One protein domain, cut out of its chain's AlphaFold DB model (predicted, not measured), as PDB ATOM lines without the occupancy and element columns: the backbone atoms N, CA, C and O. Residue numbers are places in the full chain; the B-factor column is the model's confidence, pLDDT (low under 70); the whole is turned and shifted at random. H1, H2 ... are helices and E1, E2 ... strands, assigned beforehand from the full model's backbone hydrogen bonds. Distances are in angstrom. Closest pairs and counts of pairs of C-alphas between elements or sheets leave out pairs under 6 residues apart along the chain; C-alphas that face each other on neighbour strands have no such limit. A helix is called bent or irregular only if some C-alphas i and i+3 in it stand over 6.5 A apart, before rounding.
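Overview. This is residues 7 to 77 of the 91 residues of the protein "Hypothetical protein" of Adineta steineri (UniProt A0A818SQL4). With little regular structure, this is a flat body of loops round two small antiparallel ribbons, E1 with E4 and the hairpin E2 and E3; short H1 sits at one end of the first, and residues 64 to 70 stick out. E5 pairs with residues 7 to 8. The 71 printed residues hold E1, H1, E2, E3, E4, E5 in order, 23 residues, class mixed; the whole is compact, radius of gyration of the C-alphas 12.7 A, spanning 34 by 29 by 15 A.

Arrangement. E1, residues 14 to 17, and E4, residues 57 to 60, are antiparallel at 159 degrees; N 15 and O 59, 2.9 A apart, are within hydrogen-bond range. H1, residues 20 to 24, is only just irregular, C-alphas 21 and 24 being 7.0 A apart; 0 of 1 O i to N i+4 and 1 of 2 O i to N i+3 pairs are within range. The closest C-alphas of E1 and H1 are Cys 17 and Cys 23, 5.8 A. E2, residues 34 to 37, and E3, residues 42 to 44, form an antiparallel hairpin at 161 degrees, with N 35 and O 43 at 2.8 A. E5, residues 74 to 76, pairs with no named strand.

Along the chain. E1 begins at C-alpha 14 (-0.375, -6.452, -46.187); E1 and E4 each measure 10.4 A. E5 ends at C-alpha 76 (-17.038, -5.969, -42.993).

Size, cuts and confidence. The farthest C-alphas, Ser 52 and Phe 69, are 36.1 A apart. The printed part has no cut; links E3 to E4 and E4 to E5 are long. Residues 62 to 71 have pLDDT under 70.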
ATOM      1  N   GLU A   7     -13.643  -7.738 -39.888       86.06
ATOM      2  CA  GLU A   7     -13.232  -9.130 -39.752       86.06
ATOM      3  C   GLU A   7     -11.892  -9.308 -40.477       86.06
ATOM      4  O   GLU A   7     -11.784  -8.996 -41.661       86.06
ATOM      5  N   LEU A   8     -10.862  -9.778 -39.768       85.19
ATOM      6  CA  LEU A   8      -9.553 -10.077 -40.351       85.19
ATOM      7  C   LEU A   8      -9.530 -11.561 -40.723       85.19
ATOM      8  O   LEU A   8      -9.596 -12.407 -39.835       85.19
ATOM      9  N   ARG A   9      -9.447 -11.866 -42.020       85.12
ATOM     10  CA  ARG A   9      -9.422 -13.244 -42.539       85.12
ATOM     11  C   ARG A   9      -8.030 -13.737 -42.885       85.12
ATOM     12  O   ARG A   9      -7.777 -14.933 -42.801       85.12
ATOM     13  N   ASN A  10      -7.139 -12.823 -43.258       83.75
ATOM     14  CA  ASN A  10      -5.748 -13.135 -43.541       83.75
ATOM     15  C   ASN A  10      -4.843 -12.121 -42.819       83.75
ATOM     16  O   ASN A  10      -4.824 -10.955 -43.219       83.75
ATOM     17  N   PRO A  11      -4.118 -12.519 -41.760       84.94
ATOM     18  CA  PRO A  11      -3.218 -11.615 -41.048       84.94
ATOM     19  C   PRO A  11      -1.994 -11.204 -41.881       84.94
ATOM     20  O   PRO A  11      -1.438 -10.137 -41.621       84.94
ATOM     21  N   ASP A  12      -1.637 -11.977 -42.911       85.62
ATOM     22  CA  ASP A  12      -0.477 -11.772 -43.794       85.62
ATOM     23  C   ASP A  12      -0.863 -11.088 -45.116       85.62
ATOM     24  O   ASP A  12      -0.280 -11.308 -46.177       85.62
ATOM     25  N   GLY A  13      -1.911 -10.268 -45.068       84.94
ATOM     26  CA  GLY A  13      -2.514  -9.655 -46.243       84.94
ATOM     27  C   GLY A  13      -1.992  -8.269 -46.608       84.94
ATOM     28  O   GLY A  13      -2.635  -7.602 -47.417       84.94
ATOM     29  N   PHE A  14      -0.888  -7.811 -46.013       88.06
ATOM     30  CA  PHE A  14      -0.375  -6.452 -46.187       88.06
ATOM     31  C   PHE A  14       1.122  -6.421 -46.460       88.06
ATOM     32  O   PHE A  14       1.892  -7.239 -45.960       88.06
ATOM     33  N   GLU A  15       1.522  -5.406 -47.215       90.31
ATOM     34  CA  GLU A  15       2.911  -5.042 -47.444       90.31
ATOM     35  C   GLU A  15       3.122  -3.560 -47.166       90.31
ATOM     36  O   GLU A  15       2.236  -2.725 -47.382       90.31
ATOM     37  N   VAL A  16       4.334  -3.233 -46.736       91.94
ATOM     38  CA  VAL A  16       4.794  -1.857 -46.577       91.94
ATOM     39  C   VAL A  16       6.019  -1.606 -47.436       91.94
ATOM     40  O   VAL A  16       6.786  -2.519 -47.746       91.94
ATOM     41  N   CYS A  17       6.211  -0.345 -47.797       92.25
ATOM     42  CA  CYS A  17       7.412   0.106 -48.468       92.25
ATOM     43  C   CYS A  17       7.998   1.331 -47.767       92.25
ATOM     44  O   CYS A  17       7.288   2.288 -47.447       92.25
ATOM     45  N   CYS A  18       9.310   1.285 -47.542       92.19
ATOM     46  CA  CYS A  18      10.082   2.315 -46.849       92.19
ATOM     47  C   CYS A  18      11.244   2.891 -47.684       92.19
ATOM     48  O   CYS A  18      11.961   3.767 -47.214       92.19
ATOM     49  N   LEU A  19      11.406   2.471 -48.947       91.12
ATOM     50  CA  LEU A  19      12.506   2.905 -49.830       91.12
ATOM     51  C   LEU A  19      12.169   4.135 -50.694       91.12
ATOM     52  O   LEU A  19      12.700   4.315 -51.793       91.12
ATOM     53  N   GLY A  20      11.274   5.002 -50.224       88.06
ATOM     54  CA  GLY A  20      11.001   6.273 -50.889       88.06
ATOM     55  C   GLY A  20      10.371   6.137 -52.270       88.06
ATOM     56  O   GLY A  20       9.377   5.444 -52.476       88.06
ATOM     57  N   THR A  21      10.965   6.822 -53.243       86.25
ATOM     58  CA  THR A  21      10.492   6.849 -54.635       86.25
ATOM     59  C   THR A  21      10.577   5.493 -55.333       86.25
ATOM     60  O   THR A  21       9.969   5.316 -56.386       86.25
ATOM     61  N   GLN A  22      11.287   4.521 -54.753       86.81
ATOM     62  CA  GLN A  22      11.400   3.172 -55.299       86.81
ATOM     63  C   GLN A  22      10.157   2.310 -55.038       86.81
ATOM     64  O   GLN A  22      10.047   1.239 -55.632       86.81
ATOM     65  N   CYS A  23       9.203   2.769 -54.212       87.00
ATOM     66  CA  CYS A  23       7.962   2.051 -53.865       87.00
ATOM     67  C   CYS A  23       7.001   1.805 -55.040       87.00
ATOM     68  O   CYS A  23       5.905   1.287 -54.852       87.00
ATOM     69  N   THR A  24       7.412   2.134 -56.260       85.12
ATOM     70  CA  THR A  24       6.770   1.728 -57.512       85.12
ATOM     71  C   THR A  24       7.185   0.329 -57.978       85.12
ATOM     72  O   THR A  24       6.486  -0.259 -58.793       85.12
ATOM     73  N   ASN A  25       8.304  -0.215 -57.487       88.00
ATOM     74  CA  ASN A  25       8.787  -1.550 -57.841       88.00
ATOM     75  C   ASN A  25       8.202  -2.608 -56.897       88.00
ATOM     76  O   ASN A  25       8.482  -2.598 -55.701       88.00
ATOM     77  N   ASP A  26       7.440  -3.560 -57.431       84.94
ATOM     78  CA  ASP A  26       6.778  -4.598 -56.633       84.94
ATOM     79  C   ASP A  26       7.738  -5.468 -55.813       84.94
ATOM     80  O   ASP A  26       7.364  -5.932 -54.740       84.94
ATOM     81  N   ASN A  27       8.983  -5.643 -56.264       86.69
ATOM     82  CA  ASN A  27       9.964  -6.513 -55.606       86.69
ATOM     83  C   ASN A  27      10.523  -5.949 -54.294       86.69
ATOM     84  O   ASN A  27      11.219  -6.663 -53.577       86.69
ATOM     85  N   ILE A  28      10.285  -4.668 -54.007       89.38
ATOM     86  CA  ILE A  28      10.835  -4.010 -52.818       89.38
ATOM     87  C   ILE A  28       9.823  -3.851 -51.681       89.38
ATOM     88  O   ILE A  28      10.157  -3.327 -50.619       89.38
ATOM     89  N   TRP A  29       8.583  -4.272 -51.914       89.81
ATOM     90  CA  TRP A  29       7.547  -4.298 -50.897       89.81
ATOM     91  C   TRP A  29       7.797  -5.454 -49.938       89.81
ATOM     92  O   TRP A  29       8.185  -6.549 -50.338       89.81
ATOM     93  N   ILE A  30       7.606  -5.189 -48.651       91.56
ATOM     94  CA  ILE A  30       7.970  -6.116 -47.583       91.56
ATOM     95  C   ILE A  30       6.703  -6.494 -46.835       91.56
ATOM     96  O   ILE A  30       5.923  -5.617 -46.455       91.56
ATOM     97  N   ALA A  31       6.506  -7.795 -46.615       90.69
ATOM     98  CA  ALA A  31       5.363  -8.305 -45.872       90.69
ATOM     99  C   ALA A  31       5.290  -7.667 -44.476       90.69
ATOM    100  O   ALA A  31       6.282  -7.616 -43.744       90.69
ATOM    101  N   ALA A  32       4.102  -7.191 -44.120       90.88
ATOM    102  CA  ALA A  32       3.812  -6.549 -42.849       90.88
ATOM    103  C   ALA A  32       2.633  -7.274 -42.190       90.88
ATOM    104  O   ALA A  32       1.477  -6.938 -42.461       90.88
ATOM    105  N   PRO A  33       2.898  -8.296 -41.358       90.62
ATOM    106  CA  PRO A  33       1.838  -9.071 -40.738       90.62
ATOM    107  C   PRO A  33       1.056  -8.216 -39.740       90.62
ATOM    108  O   PRO A  33       1.581  -7.289 -39.114       90.62
ATOM    109  N   THR A  34      -0.217  -8.543 -39.568       89.06
ATOM    110  CA  THR A  34      -1.082  -7.865 -38.601       89.06
ATOM    111  C   THR A  34      -0.726  -8.308 -37.179       89.06
ATOM    112  O   THR A  34      -0.776  -9.495 -36.871       89.06
ATOM    113  N   SER A  35      -0.389  -7.362 -36.298       89.00
ATOM    114  CA  SER A  35      -0.042  -7.627 -34.894       89.00
ATOM    115  C   SER A  35      -1.231  -7.494 -33.948       89.00
ATOM    116  O   SER A  35      -1.343  -8.243 -32.979       89.00
ATOM    117  N   LEU A  36      -2.132  -6.550 -34.224       87.44
ATOM    118  CA  LEU A  36      -3.315  -6.290 -33.412       87.44
ATOM    119  C   LEU A  36      -4.506  -5.971 -34.309       87.44
ATOM    120  O   LEU A  36      -4.369  -5.344 -35.357       87.44
ATOM    121  N   LYS A  37      -5.694  -6.365 -33.862       88.00
ATOM    122  CA  LYS A  37      -6.960  -6.032 -34.504       88.00
ATOM    123  C   LYS A  37      -7.898  -5.421 -33.468       88.00
ATOM    124  O   LYS A  37      -8.146  -6.015 -32.423       88.00
ATOM    125  N   THR A  38      -8.442  -4.254 -33.779       86.50
ATOM    126  CA  THR A  38      -9.543  -3.618 -33.049       86.50
ATOM    127  C   THR A  38     -10.843  -3.766 -33.857       86.50
ATOM    128  O   THR A  38     -10.833  -4.343 -34.948       86.50
ATOM    129  N   PRO A  39     -11.997  -3.279 -33.365       86.00
ATOM    130  CA  PRO A  39     -13.227  -3.313 -34.143       86.00
ATOM    131  C   PRO A  39     -13.139  -2.576 -35.480       86.00
ATOM    132  O   PRO A  39     -13.822  -2.986 -36.402       86.00
ATOM    133  N   LEU A  40     -12.322  -1.526 -35.620       84.19
ATOM    134  CA  LEU A  40     -12.296  -0.694 -36.836       84.19
ATOM    135  C   LEU A  40     -10.897  -0.462 -37.410       84.19
ATOM    136  O   LEU A  40     -10.766   0.139 -38.472       84.19
ATOM    137  N   SER A  41      -9.853  -0.934 -36.737       84.38
ATOM    138  CA  SER A  41      -8.473  -0.771 -37.182       84.38
ATOM    139  C   SER A  41      -7.675  -2.051 -37.009       84.38
ATOM    140  O   SER A  41      -7.991  -2.913 -36.187       84.38
ATOM    141  N   ILE A  42      -6.606  -2.152 -37.785       87.69
ATOM    142  CA  ILE A  42      -5.560  -3.146 -37.603       87.69
ATOM    143  C   ILE A  42      -4.239  -2.425 -37.372       87.69
ATOM    144  O   ILE A  42      -4.019  -1.323 -37.873       87.69
ATOM    145  N   THR A  43      -3.358  -3.056 -36.617       89.44
ATOM    146  CA  THR A  43      -1.981  -2.615 -36.434       89.44
ATOM    147  C   THR A  43      -1.091  -3.566 -37.207       89.44
ATOM    148  O   THR A  43      -1.176  -4.779 -37.024       89.44
ATOM    149  N   LEU A  44      -0.249  -3.019 -38.079       89.00
ATOM    150  CA  LEU A  44       0.738  -3.792 -38.822       89.00
ATOM    151  C   LEU A  44       2.059  -3.792 -38.054       89.00
ATOM    152  O   LEU A  44       2.487  -2.758 -37.538       89.00
ATOM    153  N   ALA A  45       2.711  -4.946 -37.985       91.19
ATOM    154  CA  ALA A  45       4.083  -5.032 -37.519       91.19
ATOM    155  C   ALA A  45       5.010  -4.512 -38.621       91.19
ATOM    156  O   ALA A  45       5.105  -5.100 -39.699       91.19
ATOM    157  N   VAL A  46       5.696  -3.402 -38.348       88.81
ATOM    158  CA  VAL A  46       6.688  -2.856 -39.277       88.81
ATOM    159  C   VAL A  46       7.904  -3.792 -39.297       88.81
ATOM    160  O   VAL A  46       8.457  -4.084 -38.232       88.81
ATOM    161  N   PRO A  47       8.337  -4.275 -40.475       88.69
ATOM    162  CA  PRO A  47       9.495  -5.148 -40.579       88.69
ATOM    163  C   PRO A  47      10.767  -4.417 -40.140       88.69
ATOM    164  O   PRO A  47      10.910  -3.212 -40.348       88.69
ATOM    165  N   ALA A  48      11.720  -5.161 -39.569       89.88
ATOM    166  CA  ALA A  48      12.968  -4.610 -39.029       89.88
ATOM    167  C   ALA A  48      13.750  -3.761 -40.048       89.88
ATOM    168  O   ALA A  48      14.362  -2.762 -39.683       89.88
ATOM    169  N   SER A  49      13.679  -4.117 -41.333       89.25
ATOM    170  CA  SER A  49      14.290  -3.379 -42.445       89.25
ATOM    171  C   SER A  49      13.720  -1.972 -42.655       89.25
ATOM    172  O   SER A  49      14.396  -1.142 -43.251       89.25
ATOM    173  N   CYS A  50      12.505  -1.707 -42.169       90.00
ATOM    174  CA  CYS A  50      11.841  -0.406 -42.239       90.00
ATOM    175  C   CYS A  50      11.809   0.327 -40.885       90.00
ATOM    176  O   CYS A  50      11.230   1.410 -40.791       90.00
ATOM    177  N   VAL A  51      12.410  -0.228 -39.825       89.25
ATOM    178  CA  VAL A  51      12.491   0.454 -38.524       89.25
ATOM    179  C   VAL A  51      13.366   1.701 -38.660       89.25
ATOM    180  O   VAL A  51      14.415   1.670 -39.302       89.25
ATOM    181  N   SER A  52      12.920   2.809 -38.064       87.12
ATOM    182  CA  SER A  52      13.555   4.135 -38.171       87.12
ATOM    183  C   SER A  52      13.578   4.727 -39.587       87.12
ATOM    184  O   SER A  52      14.246   5.734 -39.816       87.12
ATOM    185  N   GLN A  53      12.841   4.135 -40.529       89.25
ATOM    186  CA  GLN A  53      12.616   4.692 -41.859       89.25
ATOM    187  C   GLN A  53      11.193   5.238 -41.962       89.25
ATOM    188  O   GLN A  53      10.275   4.790 -41.273       89.25
ATOM    189  N   GLN A  54      11.000   6.210 -42.849       89.00
ATOM    190  CA  GLN A  54       9.665   6.687 -43.172       89.00
ATOM    191  C   GLN A  54       8.924   5.616 -43.979       89.00
ATOM    192  O   GLN A  54       9.441   5.103 -44.970       89.00
ATOM    193  N   ILE A  55       7.697   5.292 -43.573       90.00
ATOM    194  CA  ILE A  55       6.810   4.456 -44.383       90.00
ATOM    195  C   ILE A  55       6.243   5.324 -45.504       90.00
ATOM    196  O   ILE A  55       5.552   6.310 -45.254       90.00
ATOM    197  N   TYR A  56       6.557   4.960 -46.744       90.75
ATOM    198  CA  TYR A  56       6.114   5.670 -47.945       90.75
ATOM    199  C   TYR A  56       4.838   5.083 -48.533       90.75
ATOM    200  O   TYR A  56       4.083   5.788 -49.196       90.75
ATOM    201  N   GLY A  57       4.597   3.793 -48.302       88.00
ATOM    202  CA  GLY A  57       3.439   3.106 -48.844       88.00
ATOM    203  C   GLY A  57       3.003   1.941 -47.976       88.00
ATOM    204  O   GLY A  57       3.823   1.257 -47.361       88.00
ATOM    205  N   ILE A  58       1.694   1.715 -47.967       87.88
ATOM    206  CA  ILE A  58       1.032   0.539 -47.406       87.88
ATOM    207  C   ILE A  58       0.096   0.029 -48.497       87.88
ATOM    208  O   ILE A  58      -0.630   0.824 -49.099       87.88
ATOM    209  N   ARG A  59       0.095  -1.277 -48.757       85.44
ATOM    210  CA  ARG A  59      -0.827  -1.888 -49.718       85.44
ATOM    211  C   ARG A  59      -1.331  -3.237 -49.235       85.44
ATOM    212  O   ARG A  59      -0.691  -3.903 -48.425       85.44
ATOM    213  N   TYR A  60      -2.472  -3.650 -49.776       81.31
ATOM    214  CA  TYR A  60      -2.901  -5.039 -49.674       81.31
ATOM    215  C   TYR A  60      -1.992  -5.933 -50.513       81.31
ATOM    216  O   TYR A  60      -1.641  -5.581 -51.638       81.31
ATOM    217  N   LEU A  61      -1.717  -7.132 -50.005       77.19
ATOM    218  CA  LEU A  61      -1.083  -8.242 -50.713       77.19
ATOM    219  C   LEU A  61      -2.061  -8.878 -51.723       77.19
ATOM    220  O   LEU A  61      -2.243 -10.094 -51.776       77.19
ATOM    221  N   TRP A  62      -2.761  -8.052 -52.500       64.62
ATOM    222  CA  TRP A  62      -3.601  -8.520 -53.593       64.62
ATOM    223  C   TRP A  62      -2.689  -8.963 -54.735       64.62
ATOM    224  O   TRP A  62      -2.134  -8.139 -55.454       64.62
ATOM    225  N   ARG A  63      -2.518 -10.279 -54.898       57.62
ATOM    226  CA  ARG A  63      -1.917 -10.838 -56.112       57.62
ATOM    227  C   ARG A  63      -3.005 -11.113 -57.129       57.62
ATOM    228  O   ARG A  63      -3.946 -11.854 -56.852       57.62
ATOM    229  N   GLU A  64      -2.825 -10.580 -58.330       56.53
ATOM    230  CA  GLU A  64      -3.702 -10.883 -59.462       56.53
ATOM    231  C   GLU A  64      -3.656 -12.376 -59.830       56.53
ATOM    232  O   GLU A  64      -4.653 -12.922 -60.293       56.53
ATOM    233  N   THR A  65      -2.540 -13.074 -59.570       48.69
ATOM    234  CA  THR A  65      -2.417 -14.526 -59.781       48.69
ATOM    235  C   THR A  65      -1.407 -15.210 -58.835       48.69
ATOM    236  O   THR A  65      -0.328 -14.666 -58.591       48.69
ATOM    237  N   PRO A  66      -1.714 -16.420 -58.314       52.41
ATOM    238  CA  PRO A  66      -3.033 -17.059 -58.305       52.41
ATOM    239  C   PRO A  66      -3.988 -16.299 -57.366       52.41
ATOM    240  O   PRO A  66      -3.770 -16.234 -56.158       52.41
ATOM    241  N   CYS A  67      -5.049 -15.714 -57.928       50.44
ATOM    242  CA  CYS A  67      -6.065 -14.994 -57.170       50.44
ATOM    243  C   CYS A  67      -7.017 -16.016 -56.553       50.44
ATOM    244  O   CYS A  67      -7.828 -16.633 -57.250       50.44
ATOM    245  N   GLN A  68      -6.920 -16.227 -55.242       57.19
ATOM    246  CA  GLN A  68      -7.965 -16.960 -54.547       57.19
ATOM    247  C   GLN A  68      -9.177 -16.029 -54.413       57.19
ATOM    248  O   GLN A  68      -9.160 -15.038 -53.682       57.19
ATOM    249  N   PHE A  69     -10.221 -16.328 -55.185       58.72
ATOM    250  CA  PHE A  69     -11.481 -15.592 -55.203       58.72
ATOM    251  C   PHE A  69     -11.980 -15.321 -53.770       58.72
ATOM    252  O   PHE A  69     -12.105 -16.250 -52.975       58.72
ATOM    253  N   LYS A  70     -12.275 -14.052 -53.442       60.66
ATOM    254  CA  LYS A  70     -12.768 -13.607 -52.120       60.66
ATOM    255  C   LYS A  70     -11.803 -13.824 -50.936       60.66
ATOM    256  O   LYS A  70     -12.248 -14.045 -49.811       60.66
ATOM    257  N   GLN A  71     -10.495 -13.665 -51.122       67.25
ATOM    258  CA  GLN A  71      -9.510 -13.734 -50.024       67.25
ATOM    259  C   GLN A  71      -8.888 -12.371 -49.676       67.25
ATOM    260  O   GLN A  71      -7.699 -12.267 -49.389       67.25
ATOM    261  N   ALA A  72      -9.688 -11.297 -49.690       75.38
ATOM    262  CA  ALA A  72      -9.245 -10.028 -49.115       75.38
ATOM    263  C   ALA A  72      -8.885 -10.210 -47.629       75.38
ATOM    264  O   ALA A  72      -9.488 -11.016 -46.921       75.38
ATOM    265  N   ALA A  73      -7.905  -9.453 -47.143       79.69
ATOM    266  CA  ALA A  73      -7.457  -9.611 -45.763       79.69
ATOM    267  C   ALA A  73      -8.509  -9.125 -44.756       79.69
ATOM    268  O   ALA A  73      -8.645  -9.716 -43.686       79.69
ATOM    269  N   VAL A  74      -9.283  -8.095 -45.118       82.06
ATOM    270  CA  VAL A  74     -10.259  -7.449 -44.234       82.06
ATOM    271  C   VAL A  74     -11.645  -7.417 -44.878       82.06
ATOM    272  O   VAL A  74     -11.818  -7.017 -46.031       82.06
ATOM    273  N   TYR A  75     -12.645  -7.812 -44.098       82.81
ATOM    274  CA  TYR A  75     -14.060  -7.824 -44.453       82.81
ATOM    275  C   TYR A  75     -14.877  -6.972 -43.488       82.81
ATOM    276  O   TYR A  75     -14.442  -6.687 -42.371       82.81
ATOM    277  N   SER A  76     -16.072  -6.566 -43.911       80.94
ATOM    278  CA  SER A  76     -17.038  -5.969 -42.993       80.94
ATOM    279  C   SER A  76     -17.574  -7.024 -42.023       80.94
ATOM    280  O   SER A  76     -18.002  -8.098 -42.438       80.94
ATOM    281  N   ALA A  77     -17.613  -6.707 -40.729       81.00
ATOM    282  CA  ALA A  77     -18.268  -7.556 -39.737       81.00
ATOM    283  C   ALA A  77     -19.803  -7.500 -39.840       81.00
ATOM    284  O   ALA A  77     -20.479  -8.419 -39.385       81.00
TER     285      ALA A  77